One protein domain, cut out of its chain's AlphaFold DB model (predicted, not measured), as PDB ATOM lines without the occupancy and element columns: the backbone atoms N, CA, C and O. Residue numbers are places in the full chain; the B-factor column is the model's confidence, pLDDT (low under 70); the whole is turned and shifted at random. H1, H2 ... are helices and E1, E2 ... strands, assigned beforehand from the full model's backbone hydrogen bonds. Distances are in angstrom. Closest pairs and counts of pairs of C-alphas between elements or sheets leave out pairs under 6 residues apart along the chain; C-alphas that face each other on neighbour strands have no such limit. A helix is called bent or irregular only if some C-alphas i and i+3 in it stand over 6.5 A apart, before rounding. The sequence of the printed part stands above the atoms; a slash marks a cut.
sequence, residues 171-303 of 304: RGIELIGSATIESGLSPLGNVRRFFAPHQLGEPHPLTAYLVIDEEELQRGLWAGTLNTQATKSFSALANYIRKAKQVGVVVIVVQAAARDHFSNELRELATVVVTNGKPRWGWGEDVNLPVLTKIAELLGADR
ATOM      1  N   ARG A 171      -2.886  21.108  12.879       71.56
ATOM      2  CA  ARG A 171      -2.588  21.521  11.503       71.56
ATOM      3  C   ARG A 171      -3.396  20.684  10.515       71.56
ATOM      4  O   ARG A 171      -3.238  19.467  10.492       71.56
ATOM      5  N   GLY A 172      -4.195  21.321   9.659       78.44
ATOM      6  CA  GLY A 172      -4.798  20.645   8.511       78.44
ATOM      7  C   GLY A 172      -3.744  20.360   7.441       78.44
ATOM      8  O   GLY A 172      -3.075  21.283   6.964       78.44
ATOM      9  N   ILE A 173      -3.580  19.095   7.069       85.12
ATOM     10  CA  ILE A 173      -2.666  18.652   6.017       85.12
ATOM     11  C   ILE A 173      -3.488  17.920   4.964       85.12
ATOM     12  O   ILE A 173      -4.067  16.871   5.226       85.12
ATOM     13  N   GLU A 174      -3.533  18.457   3.756       89.88
ATOM     14  CA  GLU A 174      -4.130  17.780   2.611       89.88
ATOM     15  C   GLU A 174      -3.048  16.997   1.867       89.88
ATOM     16  O   GLU A 174      -1.968  17.523   1.597       89.88
ATOM     17  N   LEU A 175      -3.323  15.731   1.553       90.56
ATOM     18  CA  LEU A 175      -2.337  14.813   0.984       90.56
ATOM     19  C   LEU A 175      -2.851  14.169  -0.304       90.56
ATOM     20  O   LEU A 175      -3.892  13.515  -0.320       90.56
ATOM     21  N   ILE A 176      -2.065  14.283  -1.369       90.75
ATOM     22  CA  ILE A 176      -2.142  13.435  -2.559       90.75
ATOM     23  C   ILE A 176      -0.871  12.595  -2.550       90.75
ATOM     24  O   ILE A 176       0.181  13.069  -2.957       90.75
ATOM     25  N   GLY A 177      -0.939  11.382  -2.014       87.00
ATOM     26  CA  GLY A 177       0.244  10.542  -1.853       87.00
ATOM     27  C   GLY A 177      -0.070   9.169  -1.286       87.00
ATOM     28  O   GLY A 177      -1.234   8.766  -1.224       87.00
ATOM     29  N   SER A 178       0.976   8.457  -0.886       85.62
ATOM     30  CA  SER A 178       0.910   7.091  -0.368       85.62
ATOM     31  C   SER A 178       0.470   7.015   1.107       85.62
ATOM     32  O   SER A 178       0.513   7.993   1.858       85.62
ATOM     33  N   ALA A 179       0.057   5.818   1.545       85.12
ATOM     34  CA  ALA A 179      -0.349   5.559   2.936       85.12
ATOM     35  C   ALA A 179       0.822   5.660   3.940       85.12
ATOM     36  O   ALA A 179       0.622   5.903   5.133       85.12
ATOM     37  N   THR A 180       2.060   5.482   3.472       84.81
ATOM     38  CA  THR A 180       3.268   5.632   4.295       84.81
ATOM     39  C   THR A 180       3.490   7.096   4.671       84.81
ATOM     40  O   THR A 180       3.727   7.401   5.839       84.81
ATOM     41  N   ILE A 181       3.314   8.021   3.723       84.62
ATOM     42  CA  ILE A 181       3.370   9.463   3.999       84.62
ATOM     43  C   ILE A 181       2.213   9.877   4.917       84.62
ATOM     44  O   ILE A 181       2.423  10.627   5.865       84.62
ATOM     45  N   GLU A 182       1.009   9.352   4.684       85.62
ATOM     46  CA  GLU A 182      -0.166   9.615   5.525       85.62
ATOM     47  C   GLU A 182       0.077   9.239   6.994       85.62
ATOM     48  O   GLU A 182      -0.063  10.077   7.885       85.62
ATOM     49  N   SER A 183       0.511   8.000   7.245       83.69
ATOM     50  CA  SER A 183       0.808   7.515   8.599       83.69
ATOM     51  C   SER A 183       1.974   8.257   9.255       83.69
ATOM     52  O   SER A 183       1.933   8.512  10.457       83.69
ATOM     53  N   GLY A 184       2.984   8.669   8.484       80.31
ATOM     54  CA  GLY A 184       4.104   9.461   8.989       80.31
ATOM     55  C   GLY A 184       3.751  10.916   9.322       80.31
ATOM     56  O   GLY A 184       4.389  11.507  10.196       80.31
ATOM     57  N   LEU A 185       2.738  11.490   8.661       82.56
ATOM     58  CA  LEU A 185       2.251  12.856   8.895       82.56
ATOM     59  C   LEU A 185       1.105  12.934   9.912       82.56
ATOM     60  O   LEU A 185       0.921  13.983  10.524       82.56
ATOM     61  N   SER A 186       0.373  11.841  10.136       79.56
ATOM     62  CA  SER A 186      -0.730  11.761  11.106       79.56
ATOM     63  C   SER A 186      -0.358  12.207  12.537       79.56
ATOM     64  O   SER A 186      -1.178  12.858  13.183       79.56
ATOM     65  N   PRO A 187       0.872  11.975  13.048       77.88
ATOM     66  CA  PRO A 187       1.294  12.514  14.343       77.88
ATOM     67  C   PRO A 187       1.458  14.042  14.378       77.88
ATOM     68  O   PRO A 187       1.494  14.614  15.463       77.88
ATOM     69  N   LEU A 188       1.603  14.704  13.224       71.81
ATOM     70  CA  LEU A 188       1.871  16.145  13.123       71.81
ATOM     71  C   LEU A 188       0.607  16.996  12.946       71.81
ATOM     72  O   LEU A 188       0.681  18.224  13.041       71.81
ATOM     73  N   GLY A 189      -0.535  16.381  12.644       75.00
ATOM     74  CA  GLY A 189      -1.777  17.103  12.399       75.00
ATOM     75  C   GLY A 189      -2.880  16.242  11.797       75.00
ATOM     76  O   GLY A 189      -2.741  15.033  11.622       75.00
ATOM     77  N   ASN A 190      -3.990  16.894  11.461       80.19
ATOM     78  CA  ASN A 190      -5.131  16.261  10.821       80.19
ATOM     79  C   ASN A 190      -4.852  16.082   9.323       80.19
ATOM     80  O   ASN A 190      -4.884  17.049   8.556       80.19
ATOM     81  N   VAL A 191      -4.556  14.847   8.915       82.81
ATOM     82  CA  VAL A 191      -4.251  14.501   7.525       82.81
ATOM     83  C   VAL A 191      -5.523  14.071   6.802       82.81
ATOM     84  O   VAL A 191      -6.170  13.098   7.179       82.81
ATOM     85  N   ARG A 192      -5.852  14.762   5.711       88.00
ATOM     86  CA  ARG A 192      -6.917  14.387   4.780       88.00
ATOM     87  C   ARG A 192      -6.302  13.941   3.461       88.00
ATOM     88  O   ARG A 192      -5.820  14.765   2.682       88.00
ATOM     89  N   ARG A 193      -6.355  12.639   3.188       87.69
ATOM     90  CA  ARG A 193      -5.879  12.072   1.927       87.69
ATOM     91  C   ARG A 193      -6.950  12.130   0.838       87.69
ATOM     92  O   ARG A 193      -8.102  11.763   1.063       87.69
ATOM     93  N   PHE A 194      -6.557  12.561  -0.356       87.75
ATOM     94  CA  PHE A 194      -7.387  12.508  -1.553       87.75
ATOM     95  C   PHE A 194      -7.037  11.278  -2.387       87.75
ATOM     96  O   PHE A 194      -5.920  11.131  -2.880       87.75
ATOM     97  N   PHE A 195      -8.022  10.411  -2.595       84.50
ATOM     98  CA  PHE A 195      -7.849   9.161  -3.334       84.50
ATOM     99  C   PHE A 195      -8.096   9.321  -4.834       84.50
ATOM    100  O   PHE A 195      -7.655   8.480  -5.609       84.50
ATOM    101  N   ALA A 196      -8.797  10.381  -5.255       81.81
ATOM    102  CA  ALA A 196      -9.123  10.587  -6.661       81.81
ATOM    103  C   ALA A 196      -9.357  12.066  -7.036       81.81
ATOM    104  O   ALA A 196      -9.825  12.846  -6.200       81.81
ATOM    105  N   PRO A 197      -9.161  12.444  -8.320       80.19
ATOM    106  CA  PRO A 197      -9.328  13.821  -8.800       80.19
ATOM    107  C   PRO A 197     -10.705  14.444  -8.559       80.19
ATOM    108  O   PRO A 197     -10.807  15.651  -8.373       80.19
ATOM    109  N   HIS A 198     -11.776  13.646  -8.539       79.19
ATOM    110  CA  HIS A 198     -13.137  14.150  -8.316       79.19
ATOM    111  C   HIS A 198     -13.393  14.590  -6.865       79.19
ATOM    112  O   HIS A 198     -14.393  15.247  -6.597       79.19
ATOM    113  N   GLN A 199     -12.507  14.229  -5.932       80.94
ATOM    114  CA  GLN A 199     -12.582  14.659  -4.535       80.94
ATOM    115  C   GLN A 199     -11.982  16.058  -4.325       80.94
ATOM    116  O   GLN A 199     -12.129  16.628  -3.241       80.94
ATOM    117  N   LEU A 200     -11.333  16.623  -5.355       82.31
ATOM    118  CA  LEU A 200     -10.855  18.002  -5.358       82.31
ATOM    119  C   LEU A 200     -12.050  18.956  -5.441       82.31
ATOM    120  O   LEU A 200     -12.610  19.203  -6.508       82.31
ATOM    121  N   GLY A 201     -12.448  19.473  -4.284       79.81
ATOM    122  CA  GLY A 201     -13.438  20.536  -4.153       79.81
ATOM    123  C   GLY A 201     -12.773  21.895  -3.948       79.81
ATOM    124  O   GLY A 201     -11.819  22.264  -4.634       79.81
ATOM    125  N   GLU A 202     -13.271  22.650  -2.976       81.38
ATOM    126  CA  GLU A 202     -12.567  23.825  -2.459       81.38
ATOM    127  C   GLU A 202     -11.558  23.403  -1.375       81.38
ATOM    128  O   GLU A 202     -11.832  22.448  -0.639       81.38
ATOM    129  N   PRO A 203     -10.391  24.070  -1.280       81.50
ATOM    130  CA  PRO A 203      -9.428  23.801  -0.216       81.50
ATOM    131  C   PRO A 203     -10.063  24.089   1.143       81.50
ATOM    132  O   PRO A 203     -10.788  25.079   1.301       81.50
ATOM    133  N   HIS A 204      -9.818  23.219   2.123       79.06
ATOM    134  CA  HIS A 204     -10.385  23.418   3.448       79.06
ATOM    135  C   HIS A 204      -9.755  24.666   4.106       79.06
ATOM    136  O   HIS A 204      -8.537  24.842   4.048       79.06
ATOM    137  N   PRO A 205     -10.543  25.551   4.745       70.88
ATOM    138  CA  PRO A 205     -10.048  26.837   5.254       70.88
ATOM    139  C   PRO A 205      -9.004  26.710   6.375       70.88
ATOM    140  O   PRO A 205      -8.268  27.656   6.631       70.88
ATOM    141  N   LEU A 206      -8.936  25.550   7.035       73.12
ATOM    142  CA  LEU A 206      -7.952  25.240   8.083       73.12
ATOM    143  C   LEU A 206      -6.742  24.435   7.575       73.12
ATOM    144  O   LEU A 206      -5.904  24.012   8.369       73.12
ATOM    145  N   THR A 207      -6.639  24.201   6.264       81.00
ATOM    146  CA  THR A 207      -5.475  23.529   5.680       81.00
ATOM    147  C   THR A 207      -4.275  24.469   5.699       81.00
ATOM    148  O   THR A 207      -4.332  25.582   5.190       81.00
ATOM    149  N   ALA A 208      -3.167  24.012   6.277       79.44
ATOM    150  CA  ALA A 208      -1.897  24.731   6.302       79.44
ATOM    151  C   ALA A 208      -0.941  24.236   5.207       79.44
ATOM    152  O   ALA A 208      -0.207  25.032   4.617       79.44
ATOM    153  N   TYR A 209      -0.974  22.931   4.918       84.31
ATOM    154  CA  TYR A 209      -0.078  22.278   3.966       84.31
ATOM    155  C   TYR A 209      -0.860  21.439   2.961       84.31
ATOM    156  O   TYR A 209      -1.745  20.678   3.346       84.31
ATOM    157  N   LEU A 210      -0.477  21.536   1.691       89.06
ATOM    158  CA  LEU A 210      -0.882  20.611   0.639       89.06
ATOM    159  C   LEU A 210       0.360  19.838   0.198       89.06
ATOM    160  O   LEU A 210       1.284  20.435  -0.349       89.06
ATOM    161  N   VAL A 211       0.392  18.533   0.443       89.56
ATOM    162  CA  VAL A 211       1.505  17.649   0.085       89.56
ATOM    163  C   VAL A 211       1.103  16.814  -1.125       89.56
ATOM    164  O   VAL A 211       0.066  16.155  -1.111       89.56
ATOM    165  N   ILE A 212       1.923  16.845  -2.172       91.06
ATOM    166  CA  ILE A 212       1.695  16.121  -3.423       91.06
ATOM    167  C   ILE A 212       2.906  15.241  -3.703       91.06
ATOM    168  O   ILE A 212       4.019  15.741  -3.857       91.06
ATOM    169  N   ASP A 213       2.680  13.942  -3.791       88.94
ATOM    170  CA  ASP A 213       3.672  12.940  -4.146       88.94
ATOM    171  C   ASP A 213       3.606  12.636  -5.647       88.94
ATOM    172  O   ASP A 213       2.610  12.104  -6.145       88.94
ATOM    173  N   GLU A 214       4.659  12.990  -6.390       88.31
ATOM    174  CA  GLU A 214       4.719  12.722  -7.828       88.31
ATOM    175  C   GLU A 214       4.736  11.223  -8.150       88.31
ATOM    176  O   GLU A 214       4.252  10.844  -9.219       88.31
ATOM    177  N   GLU A 215       5.250  10.359  -7.265       85.25
ATOM    178  CA  GLU A 215       5.238   8.914  -7.521       85.25
ATOM    179  C   GLU A 215       3.801   8.375  -7.544       85.25
ATOM    180  O   GLU A 215       3.456   7.555  -8.402       85.25
ATOM    181  N   GLU A 216       2.924   8.917  -6.695       84.75
ATOM    182  CA  GLU A 216       1.500   8.574  -6.659       84.75
ATOM    183  C   GLU A 216       0.759   9.069  -7.916       84.75
ATOM    184  O   GLU A 216      -0.143   8.393  -8.417       84.75
ATOM    185  N   LEU A 217       1.167  10.212  -8.480       85.00
ATOM    186  CA  LEU A 217       0.621  10.733  -9.742       85.00
ATOM    187  C   LEU A 217       1.083   9.933 -10.976       85.00
ATOM    188  O   LEU A 217       0.436   9.968 -12.027       85.00
ATOM    189  N   GLN A 218       2.209   9.222 -10.871       83.00
ATOM    190  CA  GLN A 218       2.747   8.385 -11.946       83.00
ATOM    191  C   GLN A 218       2.234   6.947 -11.873       83.00
ATOM    192  O   GLN A 218       1.846   6.385 -12.898       83.00
ATOM    193  N   ARG A 219       2.254   6.340 -10.681       80.88
ATOM    194  CA  ARG A 219       2.042   4.894 -10.482       80.88
ATOM    195  C   ARG A 219       0.959   4.548  -9.463       80.88
ATOM    196  O   ARG A 219       0.596   3.381  -9.361       80.88
ATOM    197  N   GLY A 220       0.473   5.527  -8.710       80.62
ATOM    198  CA  GLY A 220      -0.499   5.323  -7.645       80.62
ATOM    199  C   GLY A 220      -1.948   5.459  -8.100       80.62
ATOM    200  O   GLY A 220      -2.286   5.321  -9.276       80.62
ATOM    201  N   LEU A 221      -2.829   5.784  -7.155       80.69
ATOM    202  CA  LEU A 221      -4.266   5.976  -7.403       80.69
ATOM    203  C   LEU A 221      -4.567   7.166  -8.328       80.69
ATOM    204  O   LEU A 221      -5.654   7.271  -8.897       80.69
ATOM    205  N   TRP A 222      -3.582   8.044  -8.497       83.12
ATOM    206  CA  TRP A 222      -3.618   9.201  -9.380       83.12
ATOM    207  C   TRP A 222      -2.818   8.988 -10.670       83.12
ATOM    208  O   TRP A 222      -2.569   9.954 -11.398       83.12
ATOM    209  N   ALA A 223      -2.431   7.744 -10.970       81.19
ATOM    210  CA  ALA A 223      -1.667   7.399 -12.158       81.19
ATOM    211  C   ALA A 223      -2.300   7.967 -13.436       81.19
ATOM    212  O   ALA A 223      -3.515   7.948 -13.644       81.19
ATOM    213  N   GLY A 224      -1.441   8.479 -14.314       75.75
ATOM    214  CA  GLY A 224      -1.840   9.039 -15.602       75.75
ATOM    215  C   GLY A 224      -2.316  10.491 -15.551       75.75
ATOM    216  O   GLY A 224      -2.497  11.074 -16.614       75.75
ATOM    217  N   THR A 225      -2.445  11.118 -14.376       81.69
ATOM    218  CA  THR A 225      -2.775  12.557 -14.275       81.69
ATOM    219  C   THR A 225      -1.686  13.469 -14.828       81.69
ATOM    220  O   THR A 225      -1.998  14.556 -15.299       81.69
ATOM    221  N   LEU A 226      -0.431  13.017 -14.839       78.12
ATOM    222  CA  LEU A 226       0.695  13.721 -15.460       78.12
ATOM    223  C   LEU A 226       0.865  13.401 -16.957       78.12
ATOM    224  O   LEU A 226       1.852  13.820 -17.560       78.12
ATOM    225  N   ASN A 227      -0.070  12.670 -17.572       77.75
ATOM    226  CA  ASN A 227      -0.016  12.314 -18.988       77.75
ATOM    227  C   ASN A 227      -0.841  13.289 -19.854       77.75
ATOM    228  O   ASN A 227      -1.857  13.832 -19.421       77.75
ATOM    229  N   THR A 228      -0.459  13.447 -21.123       71.81
ATOM    230  CA  THR A 228      -1.126  14.310 -22.124       71.81
ATOM    231  C   THR A 228      -2.565  13.925 -22.433       71.81
ATOM    232  O   THR A 228      -3.322  14.750 -22.934       71.81
ATOM    233  N   GLN A 229      -2.973  12.706 -22.090       71.38
ATOM    234  CA  GLN A 229      -4.350  12.240 -22.249       71.38
ATOM    235  C   GLN A 229      -5.273  12.667 -21.092       71.38
ATOM    236  O   GLN A 229      -6.490  12.688 -21.264       71.38
ATOM    237  N   ALA A 230      -4.729  13.046 -19.927       74.94
ATOM    238  CA  ALA A 230      -5.496  13.382 -18.722       74.94
ATOM    239  C   ALA A 230      -5.488  14.886 -18.391       74.94
ATOM    240  O   ALA A 230      -5.597  15.280 -17.226       74.94
ATOM    241  N   THR A 231      -5.420  15.743 -19.413       79.81
ATOM    242  CA  THR A 231      -5.329  17.210 -19.285       79.81
ATOM    243  C   THR A 231      -6.419  17.812 -18.396       79.81
ATOM    244  O   THR A 231      -6.177  18.781 -17.682       79.81
ATOM    245  N   LYS A 232      -7.627  17.230 -18.387       83.62
ATOM    246  CA  LYS A 232      -8.732  17.695 -17.533       83.62
ATOM    247  C   LYS A 232      -8.440  17.484 -16.044       83.62
ATOM    248  O   LYS A 232      -8.696  18.380 -15.244       83.62
ATOM    249  N   SER A 233      -7.892  16.325 -15.682       83.31
ATOM    250  CA  SER A 233      -7.535  15.992 -14.300       83.31
ATOM    251  C   SER A 233      -6.358  16.835 -13.821       83.31
ATOM    252  O   SER A 233      -6.406  17.380 -12.719       83.31
ATOM    253  N   PHE A 234      -5.348  17.023 -14.677       87.25
ATOM    254  CA  PHE A 234      -4.232  17.919 -14.385       87.25
ATOM    255  C   PHE A 234      -4.692  19.374 -14.218       87.25
ATOM    256  O   PHE A 234      -4.328  20.031 -13.251       87.25
ATOM    257  N   SER A 235      -5.558  19.867 -15.108       86.25
ATOM    258  CA  SER A 235      -6.121  21.219 -15.014       86.25
ATOM    259  C   SER A 235      -6.921  21.424 -13.722       86.25
ATOM    260  O   SER A 235      -6.792  22.462 -13.070       86.25
ATOM    261  N   ALA A 236      -7.700  20.424 -13.293       86.94
ATOM    262  CA  ALA A 236      -8.401  20.463 -12.010       86.94
ATOM    263  C   ALA A 236      -7.424  20.558 -10.824       86.94
ATOM    264  O   ALA A 236      -7.611  21.409  -9.953       86.94
ATOM    265  N   LEU A 237      -6.351  19.759 -10.832       88.50
ATOM    266  CA  LEU A 237      -5.295  19.806  -9.817       88.50
ATOM    267  C   LEU A 237      -4.565  21.158  -9.810       88.50
ATOM    268  O   LEU A 237      -4.417  21.773  -8.757       88.50
ATOM    269  N   ALA A 238      -4.171  21.669 -10.975       88.81
ATOM    270  CA  ALA A 238      -3.506  22.963 -11.104       88.81
ATOM    271  C   ALA A 238      -4.396  24.110 -10.598       88.81
ATOM    272  O   ALA A 238      -3.935  24.995  -9.875       88.81
ATOM    273  N   ASN A 239      -5.692  24.083 -10.922       88.88
ATOM    274  CA  ASN A 239      -6.654  25.057 -10.411       88.88
ATOM    275  C   ASN A 239      -6.823  24.954  -8.892       88.88
ATOM    276  O   ASN A 239      -6.910  25.982  -8.221       88.88
ATOM    277  N   TYR A 240      -6.834  23.741  -8.346       90.38
ATOM    278  CA  TYR A 240      -6.882  23.520  -6.905       90.38
ATOM    279  C   TYR A 240      -5.638  24.079  -6.198       90.38
ATOM    280  O   TYR A 240      -5.775  24.842  -5.247       90.38
ATOM    281  N   ILE A 241      -4.438  23.805  -6.720       89.88
ATOM    282  CA  ILE A 241      -3.166  24.337  -6.205       89.88
ATOM    283  C   ILE A 241      -3.175  25.870  -6.202       89.88
ATOM    284  O   ILE A 241      -2.806  26.489  -5.204       89.88
ATOM    285  N   ARG A 242      -3.638  26.504  -7.288       88.94
ATOM    286  CA  ARG A 242      -3.754  27.971  -7.360       88.94
ATOM    287  C   ARG A 242      -4.693  28.515  -6.284       88.94
ATOM    288  O   ARG A 242      -4.323  29.462  -5.594       88.94
ATOM    289  N   LYS A 243      -5.866  27.900  -6.099       85.81
ATOM    290  CA  LYS A 243      -6.817  28.282  -5.040       85.81
ATOM    291  C   LYS A 243      -6.223  28.094  -3.643       85.81
ATOM    292  O   LYS A 243      -6.364  28.977  -2.806       85.81
ATOM    293  N   ALA A 244      -5.522  26.989  -3.398       84.81
ATOM    294  CA  ALA A 244      -4.864  26.728  -2.120       84.81
ATOM    295  C   ALA A 244      -3.799  27.800  -1.811       84.81
ATOM    296  O   ALA A 244      -3.801  28.387  -0.730       84.81
ATOM    297  N   LYS A 245      -2.955  28.152  -2.791       84.06
ATOM    298  CA  LYS A 245      -1.952  29.222  -2.638       84.06
ATOM    299  C   LYS A 245      -2.577  30.589  -2.371       84.06
ATOM    300  O   LYS A 245      -2.046  31.337  -1.560       84.06
ATOM    301  N   GLN A 246      -3.708  30.906  -3.004       79.38
ATOM    302  CA  GLN A 246      -4.442  32.155  -2.747       79.38
ATOM    303  C   GLN A 246      -4.937  32.267  -1.297       79.38
ATOM    304  O   GLN A 246      -5.025  33.370  -0.767       79.38
ATOM    305  N   VAL A 247      -5.234  31.140  -0.645       74.56
ATOM    306  CA  VAL A 247      -5.634  31.083   0.773       74.56
ATOM    307  C   VAL A 247      -4.412  31.059   1.713       74.56
ATOM    308  O   VAL A 247      -4.555  31.132   2.930       74.56
ATOM    309  N   GLY A 248      -3.191  31.013   1.169       71.50
ATOM    310  CA  GLY A 248      -1.946  30.978   1.941       71.50
ATOM    311  C   GLY A 248      -1.496  29.573   2.343       71.50
ATOM    312  O   GLY A 248      -0.647  29.438   3.221       71.50
ATOM    313  N   VAL A 249      -2.041  28.521   1.719       83.81
ATOM    314  CA  VAL A 249      -1.602  27.134   1.936       83.81
ATOM    315  C   VAL A 249      -0.206  26.928   1.343       83.81
ATOM    316  O   VAL A 249       0.063  27.309   0.198       83.81
ATOM    317  N   VAL A 250       0.684  26.281   2.097       83.62
ATOM    318  CA  VAL A 250       2.024  25.917   1.620       83.62
ATOM    319  C   VAL A 250       1.934  24.632   0.802       83.62
ATOM    320  O   VAL A 250       1.608  23.571   1.331       83.62
ATOM    321  N   VAL A 251       2.246  24.719  -0.493       87.50
ATOM    322  CA  VAL A 251       2.194  23.573  -1.410       87.50
ATOM    323  C   VAL A 251       3.571  22.924  -1.505       87.50
ATOM    324  O   VAL A 251       4.535  23.565  -1.923       87.50
ATOM    325  N   ILE A 252       3.658  21.656  -1.127       87.25
ATOM    326  CA  ILE A 252       4.876  20.850  -1.102       87.25
ATOM    327  C   ILE A 252       4.738  19.751  -2.153       87.25
ATOM    328  O   ILE A 252       3.821  18.938  -2.077       87.25
ATOM    329  N   VAL A 253       5.662  19.704  -3.109       89.19
ATOM    330  CA  VAL A 253       5.734  18.637  -4.113       89.19
ATOM    331  C   VAL A 253       6.946  17.758  -3.831       89.19
ATOM    332  O   VAL A 253       8.078  18.242  -3.792       89.19
ATOM    333  N   VAL A 254       6.714  16.465  -3.636       87.06
ATOM    334  CA  VAL A 254       7.755  15.442  -3.541       87.06
ATOM    335  C   VAL A 254       8.084  14.966  -4.946       87.06
ATOM    336  O   VAL A 254       7.227  14.451  -5.658       87.06
ATOM    337  N   GLN A 255       9.329  15.183  -5.354       85.75
ATOM    338  CA  GLN A 255       9.776  14.935  -6.713       85.75
ATOM    339  C   GLN A 255      10.063  13.448  -6.964       85.75
ATOM    340  O   GLN A 255      10.913  12.859  -6.293       85.75
ATOM    341  N   ALA A 256       9.466  12.900  -8.024       80.88
ATOM    342  CA  ALA A 256       9.766  11.575  -8.553       80.88
ATOM    343  C   ALA A 256      10.944  11.610  -9.545       80.88
ATOM    344  O   ALA A 256      11.287  12.644 -10.130       80.88
ATOM    345  N   ALA A 257      11.580  10.454  -9.760       71.19
ATOM    346  CA  ALA A 257      12.732  10.335 -10.659       71.19
ATOM    347  C   ALA A 257      12.375  10.554 -12.143       71.19
ATOM    348  O   ALA A 257      13.197  11.079 -12.901       71.19
ATOM    349  N   ALA A 258      11.164  10.175 -12.567       68.56
ATOM    350  CA  ALA A 258      10.719  10.358 -13.945       68.56
ATOM    351  C   ALA A 258      10.309  11.818 -14.221       68.56
ATOM    352  O   ALA A 258       9.818  12.533 -13.344       68.56
ATOM    353  N   ARG A 259      10.565  12.279 -15.450       66.06
ATOM    354  CA  ARG A 259      10.298  13.653 -15.891       66.06
ATOM    355  C   ARG A 259       9.304  13.641 -17.044       66.06
ATOM    356  O   ARG A 259       9.696  13.322 -18.161       66.06
ATOM    357  N   ASP A 260       8.081  14.079 -16.769       70.75
ATOM    358  CA  ASP A 260       7.069  14.346 -17.789       70.75
ATOM    359  C   ASP A 260       6.852  15.856 -17.955       70.75
ATOM    360  O   ASP A 260       7.245  16.660 -17.102       70.75
ATOM    361  N   HIS A 261       6.221  16.262 -19.060       70.69
ATOM    362  CA  HIS A 261       5.970  17.677 -19.362       70.69
ATOM    363  C   HIS A 261       5.167  18.373 -18.247       70.69
ATOM    364  O   HIS A 261       5.561  19.442 -17.782       70.69
ATOM    365  N   PHE A 262       4.117  17.720 -17.734       79.31
ATOM    366  CA  PHE A 262       3.289  18.242 -16.641       79.31
ATOM    367  C   PHE A 262       3.957  18.183 -15.264       79.31
ATOM    368  O   PHE A 262       3.572  18.934 -14.370       79.31
ATOM    369  N   SER A 263       4.988  17.351 -15.076       82.06
ATOM    370  CA  SER A 263       5.762  17.344 -13.829       82.06
ATOM    371  C   SER A 263       6.501  18.666 -13.629       82.06
ATOM    372  O   SER A 263       6.628  19.138 -12.506       82.06
ATOM    373  N   ASN A 264       6.977  19.294 -14.709       83.19
ATOM    374  CA  ASN A 264       7.643  20.593 -14.604       83.19
ATOM    375  C   ASN A 264       6.651  21.699 -14.229       83.19
ATOM    376  O   ASN A 264       6.929  22.459 -13.307       83.19
ATOM    377  N   GLU A 265       5.478  21.731 -14.863       84.75
ATOM    378  CA  GLU A 265       4.429  22.702 -14.528       84.75
ATOM    379  C   GLU A 265       3.943  22.533 -13.077       84.75
ATOM    380  O   GLU A 265       3.782  23.512 -12.351       84.75
ATOM    381  N   LEU A 266       3.790  21.292 -12.601       85.81
ATOM    382  CA  LEU A 266       3.450  21.017 -11.204       85.81
ATOM    383  C   LEU A 266       4.508  21.566 -10.231       85.81
ATOM    384  O   LEU A 266       4.163  22.179  -9.220       85.81
ATOM    385  N   ARG A 267       5.795  21.374 -10.544       86.62
ATOM    386  CA  ARG A 267       6.919  21.869  -9.732       86.62
ATOM    387  C   ARG A 267       7.010  23.393  -9.727       86.62
ATOM    388  O   ARG A 267       7.351  23.958  -8.695       86.62
ATOM    389  N   GLU A 268       6.690  24.056 -10.836       85.75
ATOM    390  CA  GLU A 268       6.622  25.524 -10.910       85.75
ATOM    391  C   GLU A 268       5.457  26.094 -10.091       85.75
ATOM    392  O   GLU A 268       5.566  27.167  -9.494       85.75
ATOM    393  N   LEU A 269       4.337  25.370 -10.022       85.38
ATOM    394  CA  LEU A 269       3.199  25.764  -9.196       85.38
ATOM    395  C   LEU A 269       3.451  25.545  -7.696       85.38
ATOM    396  O   LEU A 269       2.821  26.227  -6.881       85.38
ATOM    397  N   ALA A 270       4.364  24.648  -7.319       84.88
ATOM    398  CA  ALA A 270       4.695  24.346  -5.930       84.88
ATOM    399  C   ALA A 270       5.283  25.555  -5.182       84.88
ATOM    400  O   ALA A 270       5.892  26.451  -5.763       84.88
ATOM    401  N   THR A 271       5.111  25.576  -3.861       82.88
ATOM    402  CA  THR A 271       5.848  26.498  -2.986       82.88
ATOM    403  C   THR A 271       7.204  25.889  -2.632       82.88
ATOM    404  O   THR A 271       8.218  26.575  -2.691       82.88
ATOM    405  N   VAL A 272       7.238  24.591  -2.317       82.81
ATOM    406  CA  VAL A 272       8.458  23.845  -1.985       82.81
ATOM    407  C   VAL A 272       8.532  22.582  -2.825       82.81
ATOM    408  O   VAL A 272       7.546  21.858  -2.941       82.81
ATOM    409  N   VAL A 273       9.716  22.281  -3.358       84.25
ATOM    410  CA  VAL A 273       9.988  21.011  -4.040       84.25
ATOM    411  C   VAL A 273      10.994  20.213  -3.220       84.25
ATOM    412  O   VAL A 273      12.084  20.700  -2.916       84.25
ATOM    413  N   VAL A 274      10.633  18.989  -2.845       82.00
ATOM    414  CA  VAL A 274      11.502  18.064  -2.111       82.00
ATOM    415  C   VAL A 274      12.112  17.083  -3.101       82.00
ATOM    416  O   VAL A 274      11.407  16.273  -3.696       82.00
ATOM    417  N   THR A 275      13.432  17.134  -3.268       80.12
ATOM    418  CA  THR A 275      14.176  16.246  -4.169       80.12
ATOM    419  C   THR A 275      15.030  15.292  -3.344       80.12
ATOM    420  O   THR A 275      15.938  15.739  -2.647       80.12
ATOM    421  N   ASN A 276      14.796  13.978  -3.442       68.19
ATOM    422  CA  ASN A 276      15.583  12.955  -2.728       68.19
ATOM    423  C   ASN A 276      15.704  13.223  -1.211       68.19
ATOM    424  O   ASN A 276      16.807  13.205  -0.663       68.19
ATOM    425  N   GLY A 277      14.593  13.570  -0.556       66.69
ATOM    426  CA  GLY A 277      14.582  13.905   0.871       66.69
ATOM    427  C   GLY A 277      15.278  15.227   1.225       66.69
ATOM    428  O   GLY A 277      15.427  15.541   2.398       66.69
ATOM    429  N   LYS A 278      15.698  16.032   0.241       72.12
ATOM    430  CA  LYS A 278      16.248  17.374   0.465       72.12
ATOM    431  C   LYS A 278      15.264  18.431  -0.040       72.12
ATOM    432  O   LYS A 278      15.025  18.497  -1.251       72.12
ATOM    433  N   PRO A 279      14.681  19.262   0.841       68.19
ATOM    434  CA  PRO A 279      13.848  20.372   0.406       68.19
ATOM    435  C   PRO A 279      14.716  21.409  -0.317       68.19
ATOM    436  O   PRO A 279      15.708  21.895   0.224       68.19
ATOM    437  N   ARG A 280      14.348  21.767  -1.549       67.62
ATOM    438  CA  ARG A 280      14.918  22.924  -2.247       67.62
ATOM    439  C   ARG A 280      14.205  24.175  -1.750       67.62
ATOM    440  O   ARG A 280      13.235  24.629  -2.347       67.62
ATOM    441  N   TRP A 281      14.681  24.696  -0.627       66.50
ATOM    442  CA  TRP A 281      14.202  25.937  -0.032       66.50
ATOM    443  C   TRP A 281      15.391  26.866   0.208       66.50
ATOM    444  O   TRP A 281      16.406  26.444   0.755       66.50
ATOM    445  N   GLY A 282      15.283  28.122  -0.231       56.38
ATOM    446  CA  GLY A 282      16.373  29.103  -0.146       56.38
ATOM    447  C   GLY A 282      16.660  29.621   1.268       56.38
ATOM    448  O   GLY A 282      17.648  30.319   1.455       56.38
ATOM    449  N   TRP A 283      15.824  29.271   2.251       58.50
ATOM    450  CA  TRP A 283      15.890  29.771   3.633       58.50
ATOM    451  C   TRP A 283      16.232  28.659   4.632       58.50
ATOM    452  O   TRP A 283      15.587  28.535   5.668       58.50
ATOM    453  N   GLY A 284      17.176  27.784   4.273       50.34
ATOM    454  CA  GLY A 284      17.420  26.485   4.915       50.34
ATOM    455  C   GLY A 284      17.736  26.475   6.418       50.34
ATOM    456  O   GLY A 284      17.787  25.386   6.980       50.34
ATOM    457  N   GLU A 285      17.912  27.628   7.071       49.69
ATOM    458  CA  GLU A 285      18.304  27.716   8.488       49.69
ATOM    459  C   GLU A 285      17.303  28.472   9.387       49.69
ATOM    460  O   GLU A 285      17.282  28.230  10.591       49.69
ATOM    461  N   ASP A 286      16.407  29.302   8.837       45.81
ATOM    462  CA  ASP A 286      15.628  30.259   9.650       45.81
ATOM    463  C   ASP A 286      14.209  29.797  10.030       45.81
ATOM    464  O   ASP A 286      13.551  30.429  10.859       45.81
ATOM    465  N   VAL A 287      13.692  28.706   9.449       54.75
ATOM    466  CA  VAL A 287      12.292  28.289   9.666       54.75
ATOM    467  C   VAL A 287      12.184  26.786   9.925       54.75
ATOM    468  O   VAL A 287      12.353  25.968   9.022       54.75
ATOM    469  N   ASN A 288      11.822  26.411  11.157       60.09
ATOM    470  CA  ASN A 288      11.485  25.027  11.497       60.09
ATOM    471  C   ASN A 288      10.121  24.649  10.886       60.09
ATOM    472  O   ASN A 288       9.066  25.062  11.372       60.09
ATOM    473  N   LEU A 289      10.146  23.869   9.801       70.69
ATOM    474  CA  LEU A 289       8.963  23.368   9.096       70.69
ATOM    475  C   LEU A 289       8.834  21.853   9.326       70.69
ATOM    476  O   LEU A 289       9.296  21.070   8.498       70.69
ATOM    477  N   PRO A 290       8.174  21.403  10.412       70.19
ATOM    478  CA  PRO A 290       8.235  20.001  10.835       70.19
ATOM    479  C   PRO A 290       7.588  19.033   9.833       70.19
ATOM    480  O   PRO A 290       8.009  17.886   9.746       70.19
ATOM    481  N   VAL A 291       6.635  19.494   9.009       71.62
ATOM    482  CA  VAL A 291       6.064  18.696   7.907       71.62
ATOM    483  C   VAL A 291       7.117  18.408   6.832       71.62
ATOM    484  O   VAL A 291       7.234  17.273   6.382       71.62
ATOM    485  N   LEU A 292       7.932  19.399   6.453       74.25
ATOM    486  CA  LEU A 292       9.017  19.197   5.488       74.25
ATOM    487  C   LEU A 292      10.121  18.313   6.058       74.25
ATOM    488  O   LEU A 292      10.589  17.422   5.355       74.25
ATOM    489  N   THR A 293      10.506  18.529   7.319       74.94
ATOM    490  CA  THR A 293      11.490  17.685   8.010       74.94
ATOM    491  C   THR A 293      11.024  16.235   8.034       74.94
ATOM    492  O   THR A 293      11.792  15.336   7.706       74.94
ATOM    493  N   LYS A 294       9.739  15.997   8.324       77.50
ATOM    494  CA  LYS A 294       9.207  14.638   8.372       77.50
ATOM    495  C   LYS A 294       9.128  13.973   7.004       77.50
ATOM    496  O   LYS A 294       9.485  12.807   6.880       77.50
ATOM    497  N   ILE A 295       8.736  14.712   5.967       77.88
ATOM    498  CA  ILE A 295       8.775  14.223   4.580       77.88
ATOM    499  C   ILE A 295      10.218  13.889   4.170       77.88
ATOM    500  O   ILE A 295      10.465  12.847   3.568       77.88
ATOM    501  N   ALA A 296      11.179  14.743   4.524       76.94
ATOM    502  CA  ALA A 296      12.597  14.515   4.266       76.94
ATOM    503  C   ALA A 296      13.128  13.248   4.960       76.94
ATOM    504  O   ALA A 296      13.834  12.464   4.326       76.94
ATOM    505  N   GLU A 297      12.755  13.015   6.223       78.62
ATOM    506  CA  GLU A 297      13.091  11.794   6.969       78.62
ATOM    507  C   GLU A 297      12.520  10.536   6.312       78.62
ATOM    508  O   GLU A 297      13.259   9.579   6.095       78.62
ATOM    509  N   LEU A 298      11.227  10.538   5.970       77.44
ATOM    510  CA  LEU A 298      10.549   9.376   5.382       77.44
ATOM    511  C   LEU A 298      11.175   8.985   4.037       77.44
ATOM    512  O   LEU A 298      11.504   7.825   3.815       77.44
ATOM    513  N   LEU A 299      11.437   9.971   3.177       71.75
ATOM    514  CA  LEU A 299      12.057   9.746   1.867       71.75
ATOM    515  C   LEU A 299      13.555   9.413   1.951       71.75
ATOM    516  O   LEU A 299      14.119   8.842   1.017       71.75
ATOM    517  N   GLY A 300      14.221   9.813   3.038       60.72
ATOM    518  CA  GLY A 300      15.614   9.473   3.318       60.72
ATOM    519  C   GLY A 300      15.788   8.083   3.937       60.72
ATOM    520  O   GLY A 300      16.834   7.464   3.736       60.72
ATOM    521  N   ALA A 301      14.784   7.589   4.669       55.12
ATOM    522  CA  ALA A 301      14.788   6.276   5.311       55.12
ATOM    523  C   ALA A 301      14.595   5.124   4.308       55.12
ATOM    524  O   ALA A 301      15.273   4.111   4.438       55.12
ATOM    525  N   ASP A 302      13.784   5.310   3.261       48.59
ATOM    526  CA  ASP A 302      13.517   4.299   2.214       48.59
ATOM    527  C   ASP A 302      14.710   4.016   1.265       48.59
ATOM    528  O   ASP A 302      14.584   3.265   0.297       48.59
ATOM    529  N   ARG A 303      15.887   4.619   1.497       45.62
ATOM    530  CA  ARG A 303      17.091   4.457   0.652       45.62
ATOM    531  C   ARG A 303      18.352   4.002   1.401       45.62
ATOM    532  O   ARG A 303      19.453   4.165   0.869       45.62
TER     533      ARG A 303
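What this domain is: This is residues 171 to 303 of the 304 residues of an uncharacterized protein of Corynebacterium aurimucosum (UniProt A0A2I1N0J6). A strongly twisted sheet of six strands forms the core, with H1 and H5 side by side over one face, H4 over the opposite face and H3 beside H4. H2 grazes the sheet, and residues 283 to 289 stick out. The 133 printed residues hold five named helices and six named strands in the order E1 H1 E2 E3 H2 H3 E4 H4 E5 E6 H5, class mixed, helices and strands. The sheet, in the order E2 E1 E3 E4 E5 E6, is mixed, antiparallel between E5 and E6 and otherwise parallel. The whole is compact and rounded, with a radius of gyration of the C-alphas of 13.7 A and spans of 40 by 34 by 27 A.

How they stand to each other: E1, residues 172 to 176, is parallel to its neighbours E2, residues 190 to 193 (N 173 to O 190, 2.8 A), and E3, residues 207 to 213 (N 174 to O 209, 2.9 A). H1, residues 179 to 188, lies over E1 and, only just, with 3 C-alphas, over E2, at a height of 8.7 A over the sheet. H1 is only just irregular: C-alphas 184 and 187 are 6.8 A apart. H2, residues 214 to 219, and H3, residues 231 to 246, only graze the sheet. E4, residues 250 to 255, is parallel to E3, with N 210 and O 250 at 2.9 A. H4, residues 261 to 269, lies over E4 at a height of 10.4 A over the sheet, on the face opposite H1. H4 touches H3, the same way at a shallow tilt of 10 degrees; their closest C-alphas, of Leu 269 and Ile 241, are 7.2 A apart. E5, residues 272 to 275, is parallel to E4, with N 253 and O 272 at 2.9 A, and forms a hairpin with antiparallel E6, residues 278 to 280, with N 275 and O 278 at 2.9 A. E1 H1 E2, E3 H2 H3 E4 and E4 H4 E5 are strand-helix-strand units, parallel neighbour strands with helices between, with right-handed crossovers. H5, residues 290 to 301, on the same face as H1, touches it, opposite ways at a tilt of 38 degrees, only just steep; their closest C-alphas, of Val 291 and Leu 185, are 7.0 A apart. Every O i to N i+4 pair is within hydrogen-bond range in H2, H3 and H5, but 4 of 6 in H1 and 4 of 5 in H4.

Where its parts are: E1 begins at C-alpha 172, (-4.798, 20.645, 8.511). H3 measures 22.3 A, E3 17.1 A, H5 16.2 A and E4 15.8 A. H5 ends at C-alpha 301, (14.788, 6.276, 5.311).

The domain as a whole: The farthest C-alphas, of Gln 229 and Asp 286, are 41.7 A apart. The printed part has no cut. The links E2 to E3 and H2 to H3 are long. The mean pLDDT of the printed part is 78.6; residues 258 to 259, 276 to 277, 279 to 288 and 300 to 303 are under 70.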